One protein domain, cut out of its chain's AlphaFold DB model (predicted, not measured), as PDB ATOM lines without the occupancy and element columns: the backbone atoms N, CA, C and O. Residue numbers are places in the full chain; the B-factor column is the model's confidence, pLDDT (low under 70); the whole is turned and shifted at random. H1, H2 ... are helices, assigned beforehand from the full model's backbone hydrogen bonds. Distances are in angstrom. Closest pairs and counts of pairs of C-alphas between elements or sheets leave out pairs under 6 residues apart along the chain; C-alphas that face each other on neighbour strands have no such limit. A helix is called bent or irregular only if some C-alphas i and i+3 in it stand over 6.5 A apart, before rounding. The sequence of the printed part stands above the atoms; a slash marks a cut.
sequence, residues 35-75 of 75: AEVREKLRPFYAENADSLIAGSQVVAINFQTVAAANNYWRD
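This is residues 35 to 75 of the 75 residues of the protein "Peroxidase" of Syntrophomonadaceae bacterium (UniProt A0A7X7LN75). A short helix, H1, and a longer one, H2, meet at a corner near their ends and make an L, with H2 as the long arm and a short tail, residues 70 to 75, after it. H2 runs along the longest axis, and the body is open, the two arms meeting only at the corner by residues 47 and 48. The printed part has 41 residues with two named helices, H1 then H2, and no named strand; its class is all helix. It is extended, with a radius of gyration of the C-alphas of 14.7 A, and flat, with spans of 44 by 23 by 12 A.

H1, residues 35 to 46, and H2, residues 49 to 69, touch only at the corner by their link, and only just, with 3 pairs of C-alphas within 8 A. H1 touches H2 with residues 45 to 46 alone, and H2 touches H1 with residues 51 to 52 alone; the closest C-alphas of the two helices are those of Tyr 45 and Ser 51, 5.3 A apart. Their lines stand at 70.5 degrees, only just about perpendicular, and their centres are 19.6 A apart. In H2 every O i to N i+4 pair is within hydrogen-bond range; in H1, 5 of 8 are.

H1 begins at C-alpha 35 (19.014, 13.682, 31.601) and measures 15.8 A to C-alpha 46. It is irregular: C-alphas 40 and 43 are 7.0 A apart, and its line is a rough one. H2 measures 30.3 A, from C-alpha 49 (4.251, 31.339, 29.504) to C-alpha 69 (32.764, 39.451, 23.149).

The C-alphas of Lys 40 and Asp 75, the two farthest apart, are 44.4 A apart. The printed part has no cut, and the link from H1 to H2 is tight. The mean pLDDT of the printed part is 96.9; Asp 75, the chain's last residue, is under 70.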
ATOM      1  N   ALA A  35      19.839  13.461  32.786       95.88
ATOM      2  CA  ALA A  35      19.014  13.682  31.601       95.88
ATOM      3  C   ALA A  35      17.558  13.246  31.834       95.88
ATOM      4  O   ALA A  35      16.648  13.959  31.426       95.88
ATOM      5  N   GLU A  36      17.345  12.144  32.558       97.75
ATOM      6  CA  GLU A  36      16.009  11.642  32.891       97.75
ATOM      7  C   GLU A  36      15.217  12.656  33.727       97.75
ATOM      8  O   GLU A  36      14.049  12.917  33.451       97.75
ATOM      9  N   VAL A  37      15.857  13.285  34.721       97.94
ATOM     10  CA  VAL A  37      15.204  14.331  35.524       97.94
ATOM     11  C   VAL A  37      14.881  15.552  34.665       97.94
ATOM     12  O   VAL A  37      13.779  16.083  34.757       97.94
ATOM     13  N   ARG A  38      15.798  15.993  33.792       97.00
ATOM     14  CA  ARG A  38      15.536  17.128  32.888       97.00
ATOM     15  C   ARG A  38      14.382  16.855  31.923       97.00
ATOM     16  O   ARG A  38      13.609  17.772  31.659       97.00
ATOM     17  N   GLU A  39      14.249  15.619  31.446       96.88
ATOM     18  CA  GLU A  39      13.140  15.203  30.585       96.88
ATOM     19  C   GLU A  39      11.812  15.227  31.346       96.88
ATOM     20  O   GLU A  39      10.847  15.823  30.879       96.88
ATOM     21  N   LYS A  40      11.787  14.697  32.577       97.50
ATOM     22  CA  LYS A  40      10.606  14.766  33.456       97.50
ATOM     23  C   LYS A  40      10.174  16.203  33.751       97.50
ATOM     24  O   LYS A  40       8.986  16.453  33.915       97.50
ATOM     25  N   LEU A  41      11.114  17.147  33.810       96.19
ATOM     26  CA  LEU A  41      10.819  18.561  34.049       96.19
ATOM     27  C   LEU A  41      10.345  19.308  32.789       96.19
ATOM     28  O   LEU A  41       9.686  20.337  32.918       96.19
ATOM     29  N   ARG A  42      10.654  18.814  31.579       95.12
ATOM     30  CA  ARG A  42      10.373  19.500  30.304       95.12
ATOM     31  C   ARG A  42       8.903  19.903  30.125       95.12
ATOM     32  O   ARG A  42       8.688  21.068  29.788       95.12
ATOM     33  N   PRO A  43       7.906  19.031  30.370       96.94
ATOM     34  CA  PRO A  43       6.501  19.389  30.173       96.94
ATOM     35  C   PRO A  43       6.034  20.548  31.061       96.94
ATOM     36  O   PRO A  43       5.177  21.321  30.652       96.94
ATOM     37  N   PHE A  44       6.628  20.721  32.248       95.12
ATOM     38  CA  PHE A  44       6.212  21.763  33.191       95.12
ATOM     39  C   PHE A  44       6.563  23.176  32.721       95.12
ATOM     40  O   PHE A  44       5.831  24.114  33.020       95.12
ATOM     41  N   TYR A  45       7.674  23.337  31.998       94.88
ATOM     42  CA  TYR A  45       8.134  24.652  31.550       94.88
ATOM     43  C   TYR A  45       7.956  24.895  30.048       94.88
ATOM     44  O   TYR A  45       7.990  26.044  29.620       94.88
ATOM     45  N   ALA A  46       7.786  23.848  29.230       95.06
ATOM     46  CA  ALA A  46       7.727  23.993  27.773       95.06
ATOM     47  C   ALA A  46       6.445  24.679  27.270       95.06
ATOM     48  O   ALA A  46       6.478  25.306  26.216       95.06
ATOM     49  N   GLU A  47       5.348  24.579  28.022       95.94
ATOM     50  CA  GLU A  47       4.044  25.170  27.677       95.94
ATOM     51  C   GLU A  47       3.620  26.276  28.658       95.94
ATOM     52  O   GLU A  47       2.524  26.826  28.568       95.94
ATOM     53  N   ASN A  48       4.490  26.633  29.606       97.94
ATOM     54  CA  ASN A  48       4.213  27.651  30.610       97.94
ATOM     55  C   ASN A  48       4.765  29.016  30.164       97.94
ATOM     56  O   ASN A  48       5.972  29.169  29.979       97.94
ATOM     57  N   ALA A  49       3.890  30.016  30.025       97.75
ATOM     58  CA  ALA A  49       4.251  31.339  29.504       97.75
ATOM     59  C   ALA A  49       5.357  32.033  30.320       97.75
ATOM     60  O   ALA A  49       6.340  32.495  29.739       97.75
ATOM     61  N   ASP A  50       5.245  32.043  31.651       98.19
ATOM     62  CA  ASP A  50       6.250  32.654  32.532       98.19
ATOM     63  C   ASP A  50       7.610  31.969  32.384       98.19
ATOM     64  O   ASP A  50       8.649  32.625  32.317       98.19
ATOM     65  N   SER A  51       7.609  30.642  32.258       97.62
ATOM     66  CA  SER A  51       8.826  29.860  32.056       97.62
ATOM     67  C   SER A  51       9.463  30.111  30.690       97.62
ATOM     68  O   SER A  51      10.689  30.181  30.591       97.62
ATOM     69  N   LEU A  52       8.659  30.276  29.636       97.81
ATOM     70  CA  LEU A  52       9.147  30.630  28.301       97.81
ATOM     71  C   LEU A  52       9.770  32.033  28.291       97.81
ATOM     72  O   LEU A  52      10.854  32.220  27.732       97.81
ATOM     73  N   ILE A  53       9.139  32.998  28.965       98.38
ATOM     74  CA  ILE A  53       9.674  34.355  29.138       98.38
ATOM     75  C   ILE A  53      10.975  34.318  29.949       98.38
ATOM     76  O   ILE A  53      11.975  34.902  29.527       98.38
ATOM     77  N   ALA A  54      11.008  33.579  31.060       98.31
ATOM     78  CA  ALA A  54      12.204  33.427  31.886       98.31
ATOM     79  C   ALA A  54      13.356  32.766  31.110       98.31
ATOM     80  O   ALA A  54      14.494  33.233  31.156       98.31
ATOM     81  N   GLY A  55      13.071  31.716  30.333       97.94
ATOM     82  CA  GLY A  55      14.052  31.077  29.455       97.94
ATOM     83  C   GLY A  55      14.625  32.052  28.423       97.94
ATOM     84  O   GLY A  55      15.842  32.106  28.236       97.94
ATOM     85  N   SER A  56      13.765  32.870  27.811       98.44
ATOM     86  CA  SER A  56      14.171  33.933  26.885       98.44
ATOM     87  C   SER A  56      15.068  34.979  27.561       98.44
ATOM     88  O   SER A  56      16.112  35.341  27.019       98.44
ATOM     89  N   GLN A  57      14.740  35.397  28.789       98.75
ATOM     90  CA  GLN A  57      15.548  36.346  29.560       98.75
ATOM     91  C   GLN A  57      16.969  35.825  29.818       98.75
ATOM     92  O   GLN A  57      17.939  36.564  29.649       98.75
ATOM     93  N   VAL A  58      17.122  34.547  30.183       98.56
ATOM     94  CA  VAL A  58      18.451  33.946  30.397       98.56
ATOM     95  C   VAL A  58      19.267  33.937  29.100       98.56
ATOM     96  O   VAL A  58      20.456  34.260  29.112       98.56
ATOM     97  N   VAL A  59      18.636  33.614  27.963       98.81
ATOM     98  CA  VAL A  59      19.287  33.697  26.645       98.81
ATOM     99  C   VAL A  59      19.700  35.133  26.326       98.81
ATOM    100  O   VAL A  59      20.831  35.334  25.897       98.81
ATOM    101  N   ALA A  60      18.850  36.128  26.589       98.88
ATOM    102  CA  ALA A  60      19.169  37.536  26.357       98.88
ATOM    103  C   ALA A  60      20.394  38.002  27.169       98.88
ATOM    104  O   ALA A  60      21.275  38.667  26.625       98.88
ATOM    105  N   ILE A  61      20.501  37.594  28.439       98.88
ATOM    106  CA  ILE A  61      21.652  37.910  29.304       98.88
ATOM    107  C   ILE A  61      22.945  37.283  28.755       98.88
ATOM    108  O   ILE A  61      23.980  37.950  28.662       98.88
ATOM    109  N   ASN A  62      22.897  36.015  28.338       98.81
ATOM    110  CA  ASN A  62      24.051  35.364  27.713       98.81
ATOM    111  C   ASN A  62      24.407  36.010  26.369       98.81
ATOM    112  O   ASN A  62      25.584  36.232  26.086       98.81
ATOM    113  N   PHE A  63      23.408  36.367  25.563       98.88
ATOM    114  CA  PHE A  63      23.619  37.012  24.274       98.88
ATOM    115  C   PHE A  63      24.256  38.391  24.426       98.88
ATOM    116  O   PHE A  63      25.153  38.711  23.657       98.88
ATOM    117  N   GLN A  64      23.899  39.168  25.454       98.88
ATOM    118  CA  GLN A  64      24.585  40.426  25.768       98.88
ATOM    119  C   GLN A  64      26.097  40.214  25.957       98.88
ATOM    120  O   GLN A  64      26.904  40.989  25.443       98.88
ATOM    121  N   THR A  65      26.485  39.140  26.650       98.75
ATOM    122  CA  THR A  65      27.896  38.788  26.874       98.75
ATOM    123  C   THR A  65      28.579  38.339  25.581       98.75
ATOM    124  O   THR A  65      29.674  38.805  25.267       98.75
ATOM    125  N   VAL A  66      27.932  37.466  24.800       98.81
ATOM    126  CA  VAL A  66      28.463  36.987  23.511       98.81
ATOM    127  C   VAL A  66      28.597  38.140  22.514       98.81
ATOM    128  O   VAL A  66      29.633  38.272  21.870       98.81
ATOM    129  N   ALA A  67      27.607  39.024  22.419       98.75
ATOM    130  CA  ALA A  67      27.651  40.192  21.546       98.75
ATOM    131  C   ALA A  67      28.810  41.127  21.914       98.75
ATOM    132  O   ALA A  67      29.587  41.509  21.038       98.75
ATOM    133  N   ALA A  68      29.000  41.426  23.205       98.69
ATOM    134  CA  ALA A  68      30.139  42.216  23.671       98.69
ATOM    135  C   ALA A  68      31.481  41.538  23.339       98.69
ATOM    136  O   ALA A  68      32.400  42.188  22.840       98.69
ATOM    137  N   ALA A  69      31.579  40.217  23.525       98.56
ATOM    138  CA  ALA A  69      32.764  39.451  23.149       98.56
ATOM    139  C   ALA A  69      33.062  39.520  21.642       98.56
ATOM    140  O   ALA A  69      34.224  39.409  21.256       98.56
ATOM    141  N   ASN A  70      32.057  39.745  20.792       98.62
ATOM    142  CA  ASN A  70      32.181  39.856  19.336       98.62
ATOM    143  C   ASN A  70      32.234  41.296  18.816       98.62
ATOM    144  O   ASN A  70      32.080  41.509  17.618       98.62
ATOM    145  N   ASN A  71      32.443  42.292  19.689       98.06
ATOM    146  CA  ASN A  71      32.370  43.708  19.310       98.06
ATOM    147  C   ASN A  71      31.070  44.042  18.543       98.06
ATOM    148  O   ASN A  71      31.061  44.839  17.609       98.06
ATOM    149  N   TYR A  72      29.968  43.388  18.922       98.31
ATOM    150  CA  TYR A  72      28.648  43.513  18.303       98.31
ATOM    151  C   TYR A  72      28.611  43.237  16.790       98.31
ATOM    152  O   TYR A  72      27.689  43.713  16.132       98.31
ATOM    153  N   TRP A  73      29.585  42.493  16.246       98.06
ATOM    154  CA  TRP A  73      29.745  42.269  14.798       98.06
ATOM    155  C   TRP A  73      29.727  43.574  13.996       98.06
ATOM    156  O   TRP A  73      29.212  43.629  12.884       98.06
ATOM    157  N   ARG A  74      30.232  44.648  14.611       93.06
ATOM    158  CA  ARG A  74      30.408  45.930  13.944       93.06
ATOM    159  C   ARG A  74      31.588  45.795  12.993       93.06
ATOM    160  O   ARG A  74      32.728  45.761  13.460       93.06
ATOM    161  N   ASP A  75      31.265  45.716  11.711       66.19
ATOM    162  CA  ASP A  75      32.106  46.226  10.631       66.19
ATOM    163  C   ASP A  75      31.812  47.722  10.440       66.19
ATOM    164  O   ASP A  75      30.612  48.093  10.411       66.19
TER     165      ASP A  75